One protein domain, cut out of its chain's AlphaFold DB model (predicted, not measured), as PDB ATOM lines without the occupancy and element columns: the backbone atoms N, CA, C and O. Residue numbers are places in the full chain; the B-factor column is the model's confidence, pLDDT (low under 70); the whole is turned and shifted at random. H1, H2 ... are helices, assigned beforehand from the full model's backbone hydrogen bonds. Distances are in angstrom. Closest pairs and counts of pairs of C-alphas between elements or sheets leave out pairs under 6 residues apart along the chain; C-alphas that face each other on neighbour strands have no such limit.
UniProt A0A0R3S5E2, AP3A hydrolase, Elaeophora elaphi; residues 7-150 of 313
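AT A GLANCE: This is residues 7 to 150 of the 313 residues of the protein "AP3A hydrolase" of Elaeophora elaphi (UniProt A0A0R3S5E2). One long helix, H6, has H4 at a shallow tilt to it, H1 crossing it steeply, H5 folding back at its first end and tiny H7 at the corner of its last end; a small pair, H2 and H3, lies away from this group, tied to it by long links. Residues 62 to 68 and 114 to 121 stick out, of which 114 to 116 belong to H5. The printed part has 144 residues, with seven named helices in the order H1 to H7 and no named strand; its class is all helix, though under half of the residues, 70, are in named elements. It is only just compact, close to loose, with a radius of gyration of the C-alphas of 17.5 A and spans of 50 by 46 by 28 A.

IN THESE COORDINATES: H1, residues 15 to 23, begins at C-alpha 15 (-27.630, 29.957, -29.440) and is 11.9 A long. H2 is residues 39 to 48, 14.2 A, and H3 is residues 52 to 55. H4, residues 78 to 93, is 22.8 A long, and H5 is residues 110 to 116. H6, residues 123 to 142, is the longest at 28.6 A and begins at C-alpha 123 (-24.811, 15.990, -24.957). H7, residues 145 to 148, ends at C-alpha 148 (-13.663, 43.999, -30.296).

HOW THE PARTS SIT: H6 is the hub, touching four helices. With residues 131 to 135 alone it touches H1, at a steep tilt of 52 degrees, the same way; the closest C-alphas, of Asn 16 and Lys 135, are 5.5 A apart. H4 touches it with residues 78 to 85 alone, at a shallow tilt of 27 degrees, the same way; the closest C-alphas, of Leu 78 and Glu 129, are 6.4 A apart. H5 and H6 form a helical hairpin, opposite ways at a shallow tilt of 29 degrees, with C-alphas 113 and 123 the closest at 7.5 A. H6 and H7 only just touch, with 3 pairs of C-alphas within 8 A, and touch only at the corner. H2 touches H3, the closest C-alphas, of Pro 41 and Val 52, being 6.1 A apart; H2 and H6 are apart. Every O i to N i+4 pair is within hydrogen-bond range in H1, H2, H4 and H6, and 2 of 3 in H5; H3 and H7 are too short for such a pair.

THE WHOLE: The C-alphas of Leu 65 and Asn 143, the two farthest apart, are 50.8 A from each other. The printed part has no cut. The links H1 to H2, H3 to H4 and H4 to H5 are long. Mean pLDDT of the printed part is 91.2; residues 65 to 73 are under 70.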
ATOM      1  N   ASP A   7     -23.078  19.837 -37.686       94.38
ATOM      2  CA  ASP A   7     -24.515  19.780 -37.397       94.38
ATOM      3  C   ASP A   7     -24.865  20.060 -35.923       94.38
ATOM      4  O   ASP A   7     -26.036  20.247 -35.586       94.38
ATOM      5  N   LEU A   8     -23.861  20.164 -35.048       95.44
ATOM      6  CA  LEU A   8     -24.038  20.664 -33.683       95.44
ATOM      7  C   LEU A   8     -24.226  22.189 -33.651       95.44
ATOM      8  O   LEU A   8     -24.768  22.715 -32.680       95.44
ATOM      9  N   LEU A   9     -23.839  22.904 -34.713       96.75
ATOM     10  CA  LEU A   9     -24.027  24.349 -34.834       96.75
ATOM     11  C   LEU A   9     -25.478  24.672 -35.216       96.75
ATOM     12  O   LEU A   9     -25.833  24.726 -36.392       96.75
ATOM     13  N   ASN A  10     -26.328  24.918 -34.219       95.00
ATOM     14  CA  ASN A  10     -27.703  25.358 -34.451       95.00
ATOM     15  C   ASN A  10     -28.233  26.261 -33.328       95.00
ATOM     16  O   ASN A  10     -27.806  26.172 -32.177       95.00
ATOM     17  N   ALA A  11     -29.216  27.096 -33.674       96.88
ATOM     18  CA  ALA A  11     -29.794  28.105 -32.786       96.88
ATOM     19  C   ALA A  11     -30.462  27.541 -31.518       96.88
ATOM     20  O   ALA A  11     -30.641  28.274 -30.551       96.88
ATOM     21  N   THR A  12     -30.877  26.272 -31.524       96.31
ATOM     22  CA  THR A  12     -31.558  25.645 -30.383       96.31
ATOM     23  C   THR A  12     -30.565  25.053 -29.387       96.31
ATOM     24  O   THR A  12     -30.778  25.162 -28.184       96.31
ATOM     25  N   LEU A  13     -29.496  24.427 -29.880       96.06
ATOM     26  CA  LEU A  13     -28.510  23.727 -29.060       96.06
ATOM     27  C   LEU A  13     -27.439  24.672 -28.505       96.06
ATOM     28  O   LEU A  13     -27.040  24.526 -27.354       96.06
ATOM     29  N   VAL A  14     -26.990  25.625 -29.326       97.88
ATOM     30  CA  VAL A  14     -25.873  26.535 -29.033       97.88
ATOM     31  C   VAL A  14     -26.180  27.959 -29.529       97.88
ATOM     32  O   VAL A  14     -25.577  28.432 -30.495       97.88
ATOM     33  N   PRO A  15     -27.165  28.661 -28.941       98.25
ATOM     34  CA  PRO A  15     -27.630  29.957 -29.440       98.25
ATOM     35  C   PRO A  15     -26.549  31.050 -29.509       98.25
ATOM     36  O   PRO A  15     -26.592  31.875 -30.423       98.25
ATOM     37  N   ASN A  16     -25.575  31.076 -28.597       98.31
ATOM     38  CA  ASN A  16     -24.495  32.066 -28.594       98.31
ATOM     39  C   ASN A  16     -23.410  31.736 -29.626       98.31
ATOM     40  O   ASN A  16     -22.948  32.640 -30.326       98.31
ATOM     41  N   ILE A  17     -23.056  30.454 -29.787       98.00
ATOM     42  CA  ILE A  17     -22.157  30.016 -30.873       98.00
ATOM     43  C   ILE A  17     -22.818  30.267 -32.233       98.00
ATOM     44  O   ILE A  17     -22.188  30.763 -33.167       98.00
ATOM     45  N   TRP A  18     -24.118  29.983 -32.335       97.75
ATOM     46  CA  TRP A  18     -24.920  30.253 -33.521       97.75
ATOM     47  C   TRP A  18     -24.968  31.744 -33.862       97.75
ATOM     48  O   TRP A  18     -24.790  32.117 -35.022       97.75
ATOM     49  N   LYS A  19     -25.175  32.611 -32.862       96.69
ATOM     50  CA  LYS A  19     -25.135  34.067 -33.041       96.69
ATOM     51  C   LYS A  19     -23.772  34.512 -33.578       96.69
ATOM     52  O   LYS A  19     -23.735  35.173 -34.611       96.69
ATOM     53  N   LEU A  20     -22.671  34.072 -32.957       94.56
ATOM     54  CA  LEU A  20     -21.309  34.380 -33.415       94.56
ATOM     55  C   LEU A  20     -21.097  33.978 -34.885       94.56
ATOM     56  O   LEU A  20     -20.588  34.761 -35.682       94.56
ATOM     57  N   ALA A  21     -21.529  32.771 -35.258       95.12
ATOM     58  CA  ALA A  21     -21.407  32.272 -36.625       95.12
ATOM     59  C   ALA A  21     -22.248  33.073 -37.636       95.12
ATOM     60  O   ALA A  21     -21.784  33.343 -38.742       95.12
ATOM     61  N   THR A  22     -23.480  33.443 -37.271       95.69
ATOM     62  CA  THR A  22     -24.438  34.104 -38.180       95.69
ATOM     63  C   THR A  22     -24.257  35.614 -38.298       95.69
ATOM     64  O   THR A  22     -24.639  36.178 -39.322       95.69
ATOM     65  N   GLU A  23     -23.657  36.262 -37.301       94.75
ATOM     66  CA  GLU A  23     -23.203  37.656 -37.391       94.75
ATOM     67  C   GLU A  23     -21.844  37.776 -38.104       94.75
ATOM     68  O   GLU A  23     -21.517  38.835 -38.639       94.75
ATOM     69  N   GLY A  24     -21.069  36.686 -38.138       93.44
ATOM     70  CA  GLY A  24     -19.811  36.570 -38.869       93.44
ATOM     71  C   GLY A  24     -19.937  35.823 -40.202       93.44
ATOM     72  O   GLY A  24     -20.857  36.030 -40.995       93.44
ATOM     73  N   VAL A  25     -18.960  34.950 -40.467       94.44
ATOM     74  CA  VAL A  25     -18.915  34.070 -41.641       94.44
ATOM     75  C   VAL A  25     -18.766  32.632 -41.163       94.44
ATOM     76  O   VAL A  25     -17.919  32.343 -40.321       94.44
ATOM     77  N   TYR A  26     -19.556  31.717 -41.726       95.75
ATOM     78  CA  TYR A  26     -19.485  30.296 -41.394       95.75
ATOM     79  C   TYR A  26     -19.771  29.407 -42.609       95.75
ATOM     80  O   TYR A  26     -20.449  29.810 -43.558       95.75
ATOM     81  N   PHE A  27     -19.269  28.173 -42.562       94.00
ATOM     82  CA  PHE A  27     -19.526  27.150 -43.572       94.00
ATOM     83  C   PHE A  27     -20.678  26.251 -43.118       94.00
ATOM     84  O   PHE A  27     -20.558  25.546 -42.119       94.00
ATOM     85  N   LYS A  28     -21.797  26.268 -43.855       91.19
ATOM     86  CA  LYS A  28     -23.014  25.507 -43.504       91.19
ATOM     87  C   LYS A  28     -22.791  23.997 -43.448       91.19
ATOM     88  O   LYS A  28     -23.332  23.344 -42.566       91.19
ATOM     89  N   ASP A  29     -21.961  23.483 -44.349       91.31
ATOM     90  CA  ASP A  29     -21.628  22.056 -44.438       91.31
ATOM     91  C   ASP A  29     -20.328  21.716 -43.681       91.31
ATOM     92  O   ASP A  29     -19.748  20.646 -43.857       91.31
ATOM     93  N   GLY A  30     -19.857  22.640 -42.835       91.12
ATOM     94  CA  GLY A  30     -18.636  22.494 -42.053       91.12
ATOM     95  C   GLY A  30     -17.341  22.686 -42.840       91.12
ATOM     96  O   GLY A  30     -17.324  23.044 -44.018       91.12
ATOM     97  N   CYS A  31     -16.230  22.453 -42.142       91.12
ATOM     98  CA  CYS A  31     -14.900  22.354 -42.731       91.12
ATOM     99  C   CYS A  31     -14.567  20.874 -42.940       91.12
ATOM    100  O   CYS A  31     -14.819  20.053 -42.056       91.12
ATOM    101  N   ARG A  32     -14.012  20.519 -44.102       93.81
ATOM    102  CA  ARG A  32     -13.644  19.132 -44.394       93.81
ATOM    103  C   ARG A  32     -12.271  18.818 -43.779       93.81
ATOM    104  O   ARG A  32     -11.292  19.422 -44.219       93.81
ATOM    105  N   PRO A  33     -12.177  17.877 -42.824       95.00
ATOM    106  CA  PRO A  33     -10.898  17.472 -42.249       95.00
ATOM    107  C   PRO A  33     -10.051  16.675 -43.249       95.00
ATOM    108  O   PRO A  33     -10.557  16.140 -44.242       95.00
ATOM    109  N   GLN A  34      -8.756  16.573 -42.964       94.56
ATOM    110  CA  GLN A  34      -7.858  15.622 -43.604       94.56
ATOM    111  C   GLN A  34      -8.170  14.187 -43.170       94.56
ATOM    112  O   GLN A  34      -8.676  13.920 -42.076       94.56
ATOM    113  N   TYR A  35      -7.824  13.251 -44.045       91.75
ATOM    114  CA  TYR A  35      -7.840  11.826 -43.750       91.75
ATOM    115  C   TYR A  35      -6.523  11.423 -43.055       91.75
ATOM    116  O   TYR A  35      -5.457  11.826 -43.507       91.75
ATOM    117  N   LEU A  36      -6.510  10.615 -41.989       88.44
ATOM    118  CA  LEU A  36      -7.642  10.188 -41.155       88.44
ATOM    119  C   LEU A  36      -8.089  11.316 -40.209       88.44
ATOM    120  O   LEU A  36      -7.285  12.150 -39.795       88.44
ATOM    121  N   THR A  37      -9.371  11.322 -39.841       92.81
ATOM    122  CA  THR A  37     -10.003  12.392 -39.050       92.81
ATOM    123  C   THR A  37      -9.681  12.280 -37.554       92.81
ATOM    124  O   THR A  37     -10.577  12.065 -36.744       92.81
ATOM    125  N   TYR A  38      -8.394  12.362 -37.212       91.75
ATOM    126  CA  TYR A  38      -7.862  12.369 -35.846       91.75
ATOM    127  C   TYR A  38      -7.363  13.755 -35.439       91.75
ATOM    128  O   TYR A  38      -6.964  14.550 -36.299       91.75
ATOM    129  N   THR A  39      -7.302  13.986 -34.130       92.06
ATOM    130  CA  THR A  39      -6.909  15.250 -33.509       92.06
ATOM    131  C   THR A  39      -5.569  15.796 -33.982       92.06
ATOM    132  O   THR A  39      -5.508  16.882 -34.561       92.06
ATOM    133  N   ALA A  40      -4.477  15.061 -33.764       91.25
ATOM    134  CA  ALA A  40      -3.131  15.567 -34.015       91.25
ATOM    135  C   ALA A  40      -2.867  15.846 -35.508       91.25
ATOM    136  O   ALA A  40      -2.377  16.939 -35.815       91.25
ATOM    137  N   PRO A  41      -3.223  14.952 -36.458       93.25
ATOM    138  CA  PRO A  41      -3.071  15.245 -37.882       93.25
ATOM    139  C   PRO A  41      -3.830  16.505 -38.320       93.25
ATOM    140  O   PRO A  41      -3.275  17.360 -39.012       93.25
ATOM    141  N   ASN A  42      -5.083  16.658 -37.881       96.00
ATOM    142  CA  ASN A  42      -5.935  17.757 -38.327       96.00
ATOM    143  C   ASN A  42      -5.569  19.096 -37.683       96.00
ATOM    144  O   ASN A  42      -5.549  20.107 -38.382       96.00
ATOM    145  N   HIS A  43      -5.181  19.122 -36.407       93.94
ATOM    146  CA  HIS A  43      -4.664  20.342 -35.780       93.94
ATOM    147  C   HIS A  43      -3.390  20.849 -36.467       93.94
ATOM    148  O   HIS A  43      -3.251  22.048 -36.712       93.94
ATOM    149  N   VAL A  44      -2.476  19.949 -36.842       93.50
ATOM    150  CA  VAL A  44      -1.259  20.335 -37.575       93.50
ATOM    151  C   VAL A  44      -1.596  20.799 -38.989       93.50
ATOM    152  O   VAL A  44      -1.030  21.790 -39.454       93.50
ATOM    153  N   SER A  45      -2.559  20.162 -39.655       95.12
ATOM    154  CA  SER A  45      -3.063  20.620 -40.955       95.12
ATOM    155  C   SER A  45      -3.684  22.021 -40.872       95.12
ATOM    156  O   SER A  45      -3.390  22.862 -41.718       95.12
ATOM    157  N   LEU A  46      -4.467  22.319 -39.828       93.06
ATOM    158  CA  LEU A  46      -5.028  23.655 -39.586       93.06
ATOM    159  C   LEU A  46      -3.933  24.709 -39.368       93.06
ATOM    160  O   LEU A  46      -4.033  25.816 -39.889       93.06
ATOM    161  N   ALA A  47      -2.878  24.364 -38.625       93.19
ATOM    162  CA  ALA A  47      -1.789  25.287 -38.312       93.19
ATOM    163  C   ALA A  47      -0.817  25.522 -39.483       93.19
ATOM    164  O   ALA A  47      -0.169  26.565 -39.543       93.19
ATOM    165  N   THR A  48      -0.676  24.553 -40.393       95.50
ATOM    166  CA  THR A  48       0.366  24.572 -41.438       95.50
ATOM    167  C   THR A  48      -0.173  24.684 -42.861       95.50
ATOM    168  O   THR A  48       0.577  25.049 -43.764       95.50
ATOM    169  N   GLY A  49      -1.444  24.348 -43.090       95.12
ATOM    170  CA  GLY A  49      -2.024  24.212 -44.428       95.12
ATOM    171  C   GLY A  49      -1.456  23.041 -45.240       95.12
ATOM    172  O   GLY A  49      -1.668  22.983 -46.451       95.12
ATOM    173  N   LEU A  50      -0.708  22.130 -44.610       95.94
ATOM    174  CA  LEU A  50      -0.090  20.977 -45.264       95.94
ATOM    175  C   LEU A  50      -0.991  19.742 -45.197       95.94
ATOM    176  O   LEU A  50      -1.733  19.558 -44.238       95.94
ATOM    177  N   LEU A  51      -0.867  18.865 -46.196       96.38
ATOM    178  CA  LEU A  51      -1.450  17.522 -46.158       96.38
ATOM    179  C   LEU A  51      -0.760  16.668 -45.091       96.38
ATOM    180  O   LEU A  51       0.425  16.866 -44.794       96.38
ATOM    181  N   VAL A  52      -1.460  15.642 -44.611       94.94
ATOM    182  CA  VAL A  52      -0.939  14.710 -43.601       94.94
ATOM    183  C   VAL A  52       0.355  14.034 -44.037       94.94
ATOM    184  O   VAL A  52       1.324  13.988 -43.274       94.94
ATOM    185  N   GLU A  53       0.431  13.594 -45.294       94.88
ATOM    186  CA  GLU A  53       1.663  13.016 -45.831       94.88
ATOM    187  C   GLU A  53       2.835  14.012 -45.896       94.88
ATOM    188  O   GLU A  53       3.993  13.600 -45.875       94.88
ATOM    189  N   SER A  54       2.555  15.320 -45.929       95.81
ATOM    190  CA  SER A  54       3.575  16.371 -46.007       95.81
ATOM    191  C   SER A  54       4.101  16.787 -44.634       95.81
ATOM    192  O   SER A  54       5.312  16.917 -44.468       95.81
ATOM    193  N   HIS A  55       3.226  16.984 -43.640       94.12
ATOM    194  CA  HIS A  55       3.660  17.381 -42.294       94.12
ATOM    195  C   HIS A  55       4.074  16.194 -41.407       94.12
ATOM    196  O   HIS A  55       4.725  16.389 -40.383       94.12
ATOM    197  N   GLY A  56       3.720  14.958 -41.778       92.25
ATOM    198  CA  GLY A  56       4.247  13.737 -41.159       92.25
ATOM    199  C   GLY A  56       3.698  13.401 -39.770       92.25
ATOM    200  O   GLY A  56       4.317  12.619 -39.049       92.25
ATOM    201  N   ILE A  57       2.543  13.961 -39.396       92.38
ATOM    202  CA  ILE A  57       1.780  13.561 -38.203       92.38
ATOM    203  C   ILE A  57       0.581  12.767 -38.702       92.38
ATOM    204  O   ILE A  57      -0.412  13.342 -39.125       92.38
ATOM    205  N   VAL A  58       0.723  11.444 -38.748       92.62
ATOM    206  CA  VAL A  58      -0.163  10.563 -39.534       92.62
ATOM    207  C   VAL A  58      -1.281   9.914 -38.711       92.62
ATOM    208  O   VAL A  58      -2.202   9.334 -39.270       92.62
ATOM    209  N   GLY A  59      -1.229  10.035 -37.390       91.19
ATOM    210  CA  GLY A  59      -2.257   9.600 -36.444       91.19
ATOM    211  C   GLY A  59      -2.010  10.253 -35.084       91.19
ATOM    212  O   GLY A  59      -1.034  10.993 -34.935       91.19
ATOM    213  N   ASN A  60      -2.853   9.970 -34.091       86.62
ATOM    214  CA  ASN A  60      -2.548  10.317 -32.698       86.62
ATOM    215  C   ASN A  60      -1.485   9.354 -32.142       86.62
ATOM    216  O   ASN A  60      -0.565   9.770 -31.440       86.62
ATOM    217  N   PHE A  61      -1.572   8.083 -32.539       86.00
ATOM    218  CA  PHE A  61      -0.603   7.031 -32.270       86.00
ATOM    219  C   PHE A  61      -0.137   6.405 -33.582       86.00
ATOM    220  O   PHE A  61      -0.912   5.848 -34.359       86.00
ATOM    221  N   PHE A  62       1.160   6.463 -33.839       87.12
ATOM    222  CA  PHE A  62       1.776   5.842 -35.004       87.12
ATOM    223  C   PHE A  62       3.190   5.396 -34.657       87.12
ATOM    224  O   PHE A  62       3.769   5.826 -33.659       87.12
ATOM    225  N   HIS A  63       3.738   4.489 -35.462       83.19
ATOM    226  CA  HIS A  63       5.094   4.027 -35.240       83.19
ATOM    227  C   HIS A  63       6.075   5.102 -35.709       83.19
ATOM    228  O   HIS A  63       6.234   5.322 -36.908       83.19
ATOM    229  N   ASP A  64       6.739   5.754 -34.759       74.25
ATOM    230  CA  ASP A  64       7.871   6.635 -35.024       74.25
ATOM    231  C   ASP A  64       9.135   6.026 -34.407       74.25
ATOM    232  O   ASP A  64       9.170   5.691 -33.222       74.25
ATOM    233  N   LEU A  65      10.181   5.858 -35.215       56.88
ATOM    234  CA  LEU A  65      11.473   5.355 -34.746       56.88
ATOM    235  C   LEU A  65      12.236   6.402 -33.914       56.88
ATOM    236  O   LEU A  65      13.225   6.046 -33.273       56.88
ATOM    237  N   ALA A  66      11.810   7.674 -33.935       56.25
ATOM    238  CA  ALA A  66      12.594   8.794 -33.423       56.25
ATOM    239  C   ALA A  66      12.113   9.397 -32.092       56.25
ATOM    240  O   ALA A  66      12.928  10.019 -31.410       56.25
ATOM    241  N   THR A  67      10.851   9.240 -31.676       54.41
ATOM    242  CA  THR A  67      10.345   9.950 -30.482       54.41
ATOM    243  C   THR A  67       9.210   9.236 -29.758       54.41
ATOM    244  O   THR A  67       8.255   8.775 -30.371       54.41
ATOM    245  N   ASN A  68       9.290   9.232 -28.425       46.44
ATOM    246  CA  ASN A  68       8.246   8.771 -27.514       46.44
ATOM    247  C   ASN A  68       7.556  10.011 -26.912       46.44
ATOM    248  O   ASN A  68       7.951  10.477 -25.845       46.44
ATOM    249  N   THR A  69       6.610  10.619 -27.629       51.22
ATOM    250  CA  THR A  69       5.873  11.798 -27.138       51.22
ATOM    251  C   THR A  69       4.477  11.410 -26.685       51.22
ATOM    252  O   THR A  69       3.725  10.787 -27.430       51.22
ATOM    253  N   THR A  70       4.120  11.808 -25.469       49.12
ATOM    254  CA  THR A  70       2.758  11.728 -24.939       49.12
ATOM    255  C   THR A  70       1.887  12.833 -25.552       49.12
ATOM    256  O   THR A  70       2.367  13.962 -25.674       49.12
ATOM    257  N   PRO A  71       0.619  12.563 -25.914       55.41
ATOM    258  CA  PRO A  71      -0.301  13.610 -26.348       55.41
ATOM    259  C   PRO A  71      -0.610  14.595 -25.211       55.41
ATOM    260  O   PRO A  71      -0.645  14.216 -24.038       55.41
ATOM    261  N   TRP A  72      -0.882  15.852 -25.568       54.09
ATOM    262  CA  TRP A  72      -1.412  16.862 -24.651       54.09
ATOM    263  C   TRP A  72      -2.887  16.557 -24.371       54.09
ATOM    264  O   TRP A  72      -3.712  16.632 -25.274       54.09
ATOM    265  N   MET A  73      -3.223  16.195 -23.132       62.19
ATOM    266  CA  MET A  73      -4.600  15.919 -22.704       62.19
ATOM    267  C   MET A  73      -4.910  16.725 -21.443       62.19
ATOM    268  O   MET A  73      -4.943  16.181 -20.339       62.19
ATOM    269  N   GLU A  74      -5.076  18.037 -21.591       77.94
ATOM    270  CA  GLU A  74      -5.615  18.854 -20.506       77.94
ATOM    271  C   GLU A  74      -7.126  19.011 -20.691       77.94
ATOM    272  O   GLU A  74      -7.595  19.581 -21.678       77.94
ATOM    273  N   TYR A  75      -7.887  18.486 -19.732       88.00
ATOM    274  CA  TYR A  75      -9.339  18.619 -19.682       88.00
ATOM    275  C   TYR A  75      -9.695  19.694 -18.659       88.00
ATOM    276  O   TYR A  75      -9.396  19.559 -17.471       88.00
ATOM    277  N   LYS A  76     -10.325  20.766 -19.132       92.75
ATOM    278  CA  LYS A  76     -10.723  21.926 -18.331       92.75
ATOM    279  C   LYS A  76     -12.244  21.983 -18.202       92.75
ATOM    280  O   LYS A  76     -12.968  21.446 -19.036       92.75
ATOM    281  N   ASN A  77     -12.722  22.612 -17.136       95.12
ATOM    282  CA  ASN A  77     -14.136  22.935 -16.960       95.12
ATOM    283  C   ASN A  77     -14.450  24.368 -17.428       95.12
ATOM    284  O   ASN A  77     -13.549  25.131 -17.778       95.12
ATOM    285  N   LEU A  78     -15.731  24.748 -17.378       97.19
ATOM    286  CA  LEU A  78     -16.200  26.063 -17.821       97.19
ATOM    287  C   LEU A  78     -15.463  27.240 -17.165       97.19
ATOM    288  O   LEU A  78     -15.076  28.168 -17.869       97.19
ATOM    289  N   SER A  79     -15.237  27.197 -15.848       98.06
ATOM    290  CA  SER A  79     -14.535  28.279 -15.142       98.06
ATOM    291  C   SER A  79     -13.101  28.413 -15.637       98.06
ATOM    292  O   SER A  79     -12.647  29.517 -15.898       98.06
ATOM    293  N   GLN A  80     -12.408  27.292 -15.830       97.62
ATOM    294  CA  GLN A  80     -11.030  27.303 -16.314       97.62
ATOM    295  C   GLN A  80     -10.930  27.812 -17.758       97.62
ATOM    296  O   GLN A  80      -9.971  28.490 -18.094       97.62
ATOM    297  N   TRP A  81     -11.917  27.536 -18.618       97.81
ATOM    298  CA  TRP A  81     -11.951  28.139 -19.956       97.81
ATOM    299  C   TRP A  81     -12.251  29.641 -19.928       97.81
ATOM    300  O   TRP A  81     -11.764  30.377 -20.783       97.81
ATOM    301  N   MET A  82     -13.060  30.106 -18.974       98.44
ATOM    302  CA  MET A  82     -13.269  31.541 -18.766       98.44
ATOM    303  C   MET A  82     -11.971  32.209 -18.298       98.44
ATOM    304  O   MET A  82     -11.604  33.245 -18.844       98.44
ATOM    305  N   ASP A  83     -11.245  31.579 -17.371       98.31
ATOM    306  CA  ASP A  83      -9.932  32.045 -16.910       98.31
ATOM    307  C   ASP A  83      -8.907  32.076 -18.062       98.31
ATOM    308  O   ASP A  83      -8.192  33.064 -18.222       98.31
ATOM    309  N   ASP A  84      -8.888  31.051 -18.924       97.31
ATOM    310  CA  ASP A  84      -8.065  31.043 -20.141       97.31
ATOM    311  C   ASP A  84      -8.393  32.247 -21.036       97.31
ATOM    312  O   ASP A  84      -7.496  32.933 -21.520       97.31
ATOM    313  N   PHE A  85      -9.679  32.533 -21.266       97.50
ATOM    314  CA  PHE A  85     -10.068  33.664 -22.107       97.50
ATOM    315  C   PHE A  85      -9.694  35.015 -21.479       97.50
ATOM    316  O   PHE A  85      -9.348  35.965 -22.185       97.50
ATOM    317  N   ASP A  86      -9.723  35.103 -20.153       97.94
ATOM    318  CA  ASP A  86      -9.271  36.275 -19.415       97.94
ATOM    319  C   ASP A  86      -7.776  36.532 -19.625       97.94
ATOM    320  O   ASP A  86      -7.387  37.671 -19.902       97.94
ATOM    321  N   GLU A  87      -6.963  35.478 -19.569       97.38
ATOM    322  CA  GLU A  87      -5.538  35.530 -19.893       97.38
ATOM    323  C   GLU A  87      -5.310  35.894 -21.368       97.38
ATOM    324  O   GLU A  87      -4.488  36.753 -21.672       97.38
ATOM    325  N   ILE A  88      -6.086  35.332 -22.298       96.38
ATOM    326  CA  ILE A  88      -6.013  35.670 -23.729       96.38
ATOM    327  C   ILE A  88      -6.231  37.169 -23.951       96.38
ATOM    328  O   ILE A  88      -5.461  37.811 -24.668       96.38
ATOM    329  N   VAL A  89      -7.260  37.749 -23.328       95.81
ATOM    330  CA  VAL A  89      -7.530  39.190 -23.420       95.81
ATOM    331  C   VAL A  89      -6.371  40.005 -22.838       95.81
ATOM    332  O   VAL A  89      -5.987  41.013 -23.435       95.81
ATOM    333  N   GLU A  90      -5.781  39.577 -21.718       95.94
ATOM    334  CA  GLU A  90      -4.584  40.214 -21.148       95.94
ATOM    335  C   GLU A  90      -3.412  40.180 -22.134       95.94
ATOM    336  O   GLU A  90      -2.839  41.229 -22.437       95.94
ATOM    337  N   LEU A  91      -3.126  39.020 -22.728       96.19
ATOM    338  CA  LEU A  91      -2.014  38.832 -23.658       96.19
ATOM    339  C   LEU A  91      -2.128  39.723 -24.901       96.19
ATOM    340  O   LEU A  91      -1.115  40.237 -25.383       96.19
ATOM    341  N   PHE A  92      -3.343  39.945 -25.406       95.06
ATOM    342  CA  PHE A  92      -3.590  40.859 -26.526       95.06
ATOM    343  C   PHE A  92      -3.502  42.341 -26.135       95.06
ATOM    344  O   PHE A  92      -3.151  43.176 -26.970       95.06
ATOM    345  N   THR A  93      -3.844  42.696 -24.895       93.88
ATOM    346  CA  THR A  93      -4.017  44.103 -24.477       93.88
ATOM    347  C   THR A  93      -2.878  44.649 -23.616       93.88
ATOM    348  O   THR A  93      -2.824  45.856 -23.357       93.88
ATOM    349  N   ARG A  94      -1.943  43.798 -23.183       94.94
ATOM    350  CA  ARG A  94      -0.812  44.193 -22.338       94.94
ATOM    351  C   ARG A  94       0.096  45.218 -23.019       94.94
ATOM    352  O   ARG A  94       0.367  45.172 -24.214       94.94
ATOM    353  N   GLN A  95       0.644  46.133 -22.219       95.31
ATOM    354  CA  GLN A  95       1.492  47.220 -22.729       95.31
ATOM    355  C   GLN A  95       2.850  46.739 -23.248       95.31
ATOM    356  O   GLN A  95       3.439  47.358 -24.133       95.31
ATOM    357  N   LYS A  96       3.383  45.667 -22.656       96.69
ATOM    358  CA  LYS A  96       4.708  45.146 -22.976       96.69
ATOM    359  C   LYS A  96       4.564  43.873 -23.794       96.69
ATOM    360  O   LYS A  96       4.049  42.889 -23.281       96.69
ATOM    361  N   ASP A  97       5.096  43.902 -25.014       95.31
ATOM    362  CA  ASP A  97       5.153  42.745 -25.915       95.31
ATOM    363  C   ASP A  97       3.774  42.087 -26.140       95.31
ATOM    364  O   ASP A  97       3.594  40.918 -25.802       95.31
ATOM    365  N   PRO A  98       2.751  42.833 -26.605       95.31
ATOM    366  CA  PRO A  98       1.422  42.272 -26.823       95.31
ATOM    367  C   PRO A  98       1.463  41.165 -27.876       95.31
ATOM    368  O   PRO A  98       2.171  41.265 -28.883       95.31
ATOM    369  N   TYR A  99       0.678  40.117 -27.657       95.69
ATOM    370  CA  TYR A  99       0.548  39.039 -28.628       95.69
ATOM    371  C   TYR A  99      -0.372  39.478 -29.764       95.69
ATOM    372  O   TYR A  99      -1.318  40.236 -29.568       95.69
ATOM    373  N   ASN A 100      -0.089  38.999 -30.972       95.25
ATOM    374  CA  ASN A 100      -0.909  39.247 -32.162       95.25
ATOM    375  C   ASN A 100      -1.547  37.966 -32.722       95.25
ATOM    376  O   ASN A 100      -2.308  38.028 -33.684       95.25
ATOM    377  N   PHE A 101      -1.250  36.819 -32.113       96.25
ATOM    378  CA  PHE A 101      -1.799  35.525 -32.466       96.25
ATOM    379  C   PHE A 101      -1.828  34.629 -31.231       96.25
ATOM    380  O   PHE A 101      -0.835  34.530 -30.508       96.25
ATOM    381  N   ILE A 102      -2.958  33.960 -31.017       96.06
ATOM    382  CA  ILE A 102      -3.122  32.936 -29.989       96.06
ATOM    383  C   ILE A 102      -3.863  31.757 -30.615       96.06
ATOM    384  O   ILE A 102      -4.923  31.931 -31.216       96.06
ATOM    385  N   ALA A 103      -3.307  30.559 -30.448       94.56
ATOM    386  CA  ALA A 103      -3.997  29.305 -30.716       94.56
ATOM    387  C   ALA A 103      -4.474  28.729 -29.379       94.56
ATOM    388  O   ALA A 103      -3.659  28.442 -28.503       94.56
ATOM    389  N   TRP A 104      -5.787  28.581 -29.225       95.25
ATOM    390  CA  TRP A 104      -6.412  28.081 -28.005       95.25
ATOM    391  C   TRP A 104      -7.223  26.825 -28.306       95.25
ATOM    392  O   TRP A 104      -7.984  26.773 -29.275       95.25
ATOM    393  N   TYR A 105      -7.026  25.800 -27.483       94.69
ATOM    394  CA  TYR A 105      -7.598  24.477 -27.667       94.69
ATOM    395  C   TYR A 105      -8.560  24.137 -26.529       94.69
ATOM    396  O   TYR A 105      -8.288  24.399 -25.360       94.69
ATOM    397  N   ILE A 106      -9.681  23.520 -26.898       96.00
ATOM    398  CA  ILE A 106     -10.721  23.039 -25.991       96.00
ATOM    399  C   ILE A 106     -11.026  21.607 -26.418       96.00
ATOM    400  O   ILE A 106     -11.504  21.416 -27.536       96.00
ATOM    401  N   ALA A 107     -10.773  20.638 -25.534       94.81
ATOM    402  CA  ALA A 107     -10.934  19.196 -25.779       94.81
ATOM    403  C   ALA A 107     -12.394  18.716 -25.886       94.81
ATOM    404  O   ALA A 107     -12.663  17.525 -26.007       94.81
ATOM    405  N   GLU A 108     -13.346  19.636 -25.773       95.88
ATOM    406  CA  GLU A 108     -14.775  19.355 -25.767       95.88
ATOM    407  C   GLU A 108     -15.427  19.916 -27.047       95.88
ATOM    408  O   GLU A 108     -15.008  20.981 -27.527       95.88
ATOM    409  N   PRO A 109     -16.470  19.253 -27.587       96.00
ATOM    410  CA  PRO A 109     -17.198  18.119 -26.999       96.00
ATOM    411  C   PRO A 109     -16.603  16.721 -27.261       96.00
ATOM    412  O   PRO A 109     -17.238  15.739 -26.878       96.00
ATOM    413  N   ASP A 110     -15.450  16.595 -27.928       94.75
ATOM    414  CA  ASP A 110     -14.880  15.287 -28.292       94.75
ATOM    415  C   ASP A 110     -14.697  14.338 -27.101       94.75
ATOM    416  O   ASP A 110     -15.254  13.235 -27.087       94.75
ATOM    417  N   HIS A 111     -14.000  14.803 -26.061       91.62
ATOM    418  CA  HIS A 111     -13.783  14.033 -24.841       91.62
ATOM    419  C   HIS A 111     -15.109  13.528 -24.261       91.62
ATOM    420  O   HIS A 111     -15.267  12.333 -24.007       91.62
ATOM    421  N   PHE A 112     -16.106  14.401 -24.107       91.44
ATOM    422  CA  PHE A 112     -17.424  14.008 -23.628       91.44
ATOM    423  C   PHE A 112     -18.097  12.961 -24.524       91.44
ATOM    424  O   PHE A 112     -18.674  11.993 -24.006       91.44
ATOM    425  N   LEU A 113     -18.036  13.138 -25.845       91.31
ATOM    426  CA  LEU A 113     -18.643  12.246 -26.829       91.31
ATOM    427  C   LEU A 113     -17.993  10.858 -26.825       91.31
ATOM    428  O   LEU A 113     -18.716   9.869 -26.938       91.31
ATOM    429  N   HIS A 114     -16.689  10.753 -26.568       86.81
ATOM    430  CA  HIS A 114     -16.017   9.463 -26.400       86.81
ATOM    431  C   HIS A 114     -16.599   8.604 -25.264       86.81
ATOM    432  O   HIS A 114     -16.624   7.379 -25.382       86.81
ATOM    433  N   TYR A 115     -17.105   9.220 -24.187       83.31
ATOM    434  CA  TYR A 115     -17.722   8.497 -23.065       83.31
ATOM    435  C   TYR A 115     -19.241   8.340 -23.183       83.31
ATOM    436  O   TYR A 115     -19.807   7.399 -22.625       83.31
ATOM    437  N   ASN A 116     -19.919   9.278 -23.845       83.44
ATOM    438  CA  ASN A 116     -21.377   9.400 -23.780       83.44
ATOM    439  C   ASN A 116     -22.088   9.112 -25.106       83.44
ATOM    440  O   ASN A 116     -23.276   8.774 -25.090       83.44
ATOM    441  N   GLY A 117     -21.391   9.265 -26.232       86.75
ATOM    442  CA  GLY A 117     -22.006   9.329 -27.548       86.75
ATOM    443  C   GLY A 117     -23.047  10.450 -27.650       86.75
ATOM    444  O   GLY A 117     -23.123  11.368 -26.832       86.75
ATOM    445  N   PHE A 118     -23.896  10.356 -28.665       86.44
ATOM    446  CA  PHE A 118     -24.948  11.326 -28.960       86.44
ATOM    447  C   PHE A 118     -26.297  10.969 -28.317       86.44
ATOM    448  O   PHE A 118     -27.166  11.829 -28.173       86.44
ATOM    449  N   LYS A 119     -26.520   9.693 -27.977       80.62
ATOM    450  CA  LYS A 119     -27.873   9.150 -27.745       80.62
ATOM    451  C   LYS A 119     -28.336   9.133 -26.290       80.62
ATOM    452  O   LYS A 119     -29.518   8.910 -26.043       80.62
ATOM    453  N   ASN A 120     -27.453   9.370 -25.323       78.31
ATOM    454  CA  ASN A 120     -27.810   9.277 -23.903       78.31
ATOM    455  C   ASN A 120     -28.494  10.540 -23.337       78.31
ATOM    456  O   ASN A 120     -28.761  10.604 -22.138       78.31
ATOM    457  N   GLY A 121     -28.756  11.546 -24.180       82.00
ATOM    458  CA  GLY A 121     -29.422  12.799 -23.814       82.00
ATOM    459  C   GLY A 121     -28.548  13.810 -23.066       82.00
ATOM    460  O   GLY A 121     -28.975  14.946 -22.883       82.00
ATOM    461  N   LYS A 122     -27.321  13.442 -22.678       89.00
ATOM    462  CA  LYS A 122     -26.432  14.306 -21.890       89.00
ATOM    463  C   LYS A 122     -25.620  15.291 -22.733       89.00
ATOM    464  O   LYS A 122     -25.088  16.252 -22.191       89.00
ATOM    465  N   LEU A 123     -25.535  15.086 -24.053       92.69
ATOM    466  CA  LEU A 123     -24.811  15.990 -24.957       92.69
ATOM    467  C   LEU A 123     -25.286  17.439 -24.809       92.69
ATOM    468  O   LEU A 123     -24.465  18.346 -24.778       92.69
ATOM    469  N   ASN A 124     -26.591  17.656 -24.643       93.94
ATOM    470  CA  ASN A 124     -27.150  18.998 -24.501       93.94
ATOM    471  C   ASN A 124     -26.539  19.774 -23.326       93.94
ATOM    472  O   ASN A 124     -26.291  20.964 -23.471       93.94
ATOM    473  N   GLU A 125     -26.255  19.113 -22.200       93.94
ATOM    474  CA  GLU A 125     -25.623  19.747 -21.035       93.94
ATOM    475  C   GLU A 125     -24.206  20.221 -21.383       93.94
ATOM    476  O   GLU A 125     -23.852  21.375 -21.144       93.94
ATOM    477  N   LYS A 126     -23.416  19.369 -22.050       95.62
ATOM    478  CA  LYS A 126     -22.064  19.732 -22.499       95.62
ATOM    479  C   LYS A 126     -22.081  20.861 -23.532       95.62
ATOM    480  O   LYS A 126     -21.264  21.775 -23.463       95.62
ATOM    481  N   MET A 127     -23.024  20.828 -24.471       97.44
ATOM    482  CA  MET A 127     -23.161  21.884 -25.477       97.44
ATOM    483  C   MET A 127     -23.583  23.215 -24.851       97.44
ATOM    484  O   MET A 127     -23.091  24.258 -25.270       97.44
ATOM    485  N   GLN A 128     -24.427  23.189 -23.816       96.88
ATOM    486  CA  GLN A 128     -24.783  24.382 -23.048       96.88
ATOM    487  C   GLN A 128     -23.575  24.979 -22.318       96.88
ATOM    488  O   GLN A 128     -23.438  26.198 -22.299       96.88
ATOM    489  N   GLU A 129     -22.672  24.166 -21.760       97.56
ATOM    490  CA  GLU A 129     -21.425  24.676 -21.165       97.56
ATOM    491  C   GLU A 129     -20.556  25.408 -22.201       97.56
ATOM    492  O   GLU A 129     -20.103  26.525 -21.948       97.56
ATOM    493  N   LEU A 130     -20.359  24.815 -23.383       98.19
ATOM    494  CA  LEU A 130     -19.604  25.446 -24.473       98.19
ATOM    495  C   LEU A 130     -20.284  26.725 -24.981       98.19
ATOM    496  O   LEU A 130     -19.618  27.711 -25.293       98.19
ATOM    497  N   ASP A 131     -21.614  26.731 -25.038       98.62
ATOM    498  CA  ASP A 131     -22.385  27.906 -25.430       98.62
ATOM    499  C   ASP A 131     -22.284  29.039 -24.399       98.62
ATOM    500  O   ASP A 131     -22.123  30.203 -24.772       98.62
ATOM    501  N   LEU A 132     -22.297  28.711 -23.102       98.69
ATOM    502  CA  LEU A 132     -22.073  29.669 -22.017       98.69
ATOM    503  C   LEU A 132     -20.667  30.271 -22.062       98.69
ATOM    504  O   LEU A 132     -20.510  31.457 -21.771       98.69
ATOM    505  N   LEU A 133     -19.658  29.496 -22.465       98.62
ATOM    506  CA  LEU A 133     -18.318  30.026 -22.700       98.62
ATOM    507  C   LEU A 133     -18.323  31.069 -23.823       98.62
ATOM    508  O   LEU A 133     -17.782  32.159 -23.655       98.62
ATOM    509  N   VAL A 134     -18.969  30.783 -24.957       98.19
ATOM    510  CA  VAL A 134     -19.047  31.752 -26.065       98.19
ATOM    511  C   VAL A 134     -19.898  32.965 -25.699       98.19
ATOM    512  O   VAL A 134     -19.565  34.085 -26.085       98.19
ATOM    513  N   LYS A 135     -20.938  32.789 -24.878       98.50
ATOM    514  CA  LYS A 135     -21.655  33.917 -24.280       98.50
ATOM    515  C   LYS A 135     -20.704  34.807 -23.474       98.50
ATOM    516  O   LYS A 135     -20.712  36.019 -23.659       98.50
ATOM    517  N   TYR A 136     -19.883  34.216 -22.608       98.56
ATOM    518  CA  TYR A 136     -18.913  34.950 -21.795       98.56
ATOM    519  C   TYR A 136     -17.893  35.709 -22.653       98.56
ATOM    520  O   TYR A 136     -17.633  36.886 -22.405       98.56
ATOM    521  N   ILE A 137     -17.380  35.067 -23.705       97.44
ATOM    522  CA  ILE A 137     -16.499  35.696 -24.697       97.44
ATOM    523  C   ILE A 137     -17.179  36.926 -25.311       97.44
ATOM    524  O   ILE A 137     -16.598  38.012 -25.302       97.44
ATOM    525  N   ASN A 138     -18.420  36.783 -25.787       95.50
ATOM    526  CA  ASN A 138     -19.183  37.881 -26.383       95.50
ATOM    527  C   ASN A 138     -19.392  39.033 -25.390       95.50
ATOM    528  O   ASN A 138     -19.052  40.171 -25.710       95.50
ATOM    529  N   ASP A 139     -19.863  38.744 -24.172       96.81
ATOM    530  CA  ASP A 139     -20.060  39.752 -23.123       96.81
ATOM    531  C   ASP A 139     -18.747  40.507 -22.836       96.81
ATOM    532  O   ASP A 139     -18.727  41.728 -22.649       96.81
ATOM    533  N   LYS A 140     -17.614  39.797 -22.803       95.94
ATOM    534  CA  LYS A 140     -16.316  40.406 -22.511       95.94
ATOM    535  C   LYS A 140     -15.812  41.277 -23.662       95.94
ATOM    536  O   LYS A 140     -15.231  42.329 -23.399       95.94
ATOM    537  N   LEU A 141     -16.073  40.907 -24.914       93.81
ATOM    538  CA  LEU A 141     -15.750  41.733 -26.082       93.81
ATOM    539  C   LEU A 141     -16.656  42.963 -26.191       93.81
ATOM    540  O   LEU A 141     -16.161  44.049 -26.486       93.81
ATOM    541  N   GLU A 142     -17.950  42.834 -25.895       93.38
ATOM    542  CA  GLU A 142     -18.885  43.969 -25.836       93.38
ATOM    543  C   GLU A 142     -18.434  45.017 -24.802       93.38
ATOM    544  O   GLU A 142     -18.492  46.220 -25.059       93.38
ATOM    545  N   ASN A 143     -17.883  44.564 -23.671       94.25
ATOM    546  CA  ASN A 143     -17.308  45.431 -22.639       94.25
ATOM    547  C   ASN A 143     -15.900  45.972 -22.974       94.25
ATOM    548  O   ASN A 143     -15.390  46.829 -22.252       94.25
ATOM    549  N   ASN A 144     -15.271  45.517 -24.065       93.19
ATOM    550  CA  ASN A 144     -13.946  45.949 -24.526       93.19
ATOM    551  C   ASN A 144     -13.999  46.402 -26.002       93.19
ATOM    552  O   ASN A 144     -13.417  45.752 -26.877       93.19
ATOM    553  N   PRO A 145     -14.660  47.535 -26.312       90.69
ATOM    554  CA  PRO A 145     -14.967  47.935 -27.688       90.69
ATOM    555  C   PRO A 145     -13.729  48.192 -28.555       90.69
ATOM    556  O   PRO A 145     -13.787  48.019 -29.769       90.69
ATOM    557  N   GLU A 146     -12.605  48.589 -27.960       91.38
ATOM    558  CA  GLU A 146     -11.361  48.819 -28.703       91.38
ATOM    559  C   GLU A 146     -10.701  47.514 -29.162       91.38
ATOM    560  O   GLU A 146     -10.182  47.460 -30.279       91.38
ATOM    561  N   LEU A 147     -10.777  46.456 -28.344       91.75
ATOM    562  CA  LEU A 147     -10.325  45.116 -28.725       91.75
ATOM    563  C   LEU A 147     -11.301  44.493 -29.728       91.75
ATOM    564  O   LEU A 147     -10.875  43.992 -30.763       91.75
ATOM    565  N   SER A 148     -12.606  44.583 -29.458       92.12
ATOM    566  CA  SER A 148     -13.663  43.999 -30.296       92.12
ATOM    567  C   SER A 148     -13.619  44.486 -31.753       92.12
ATOM    568  O   SER A 148     -13.802  43.701 -32.676       92.12
ATOM    569  N   LYS A 149     -13.273  45.758 -31.992       92.56
ATOM    570  CA  LYS A 149     -13.123  46.314 -33.354       92.56
ATOM    571  C   LYS A 149     -11.930  45.758 -34.142       92.56
ATOM    572  O   LYS A 149     -11.873  45.963 -35.352       92.56
ATOM    573  N   GLN A 150     -10.949  45.156 -33.472       92.81
ATOM    574  CA  GLN A 150      -9.666  44.761 -34.068       92.81
ATOM    575  C   GLN A 150      -9.430  43.249 -34.033       92.81
ATOM    576  O   GLN A 150      -8.680  42.723 -34.856       92.81
TER     577      GLN A 150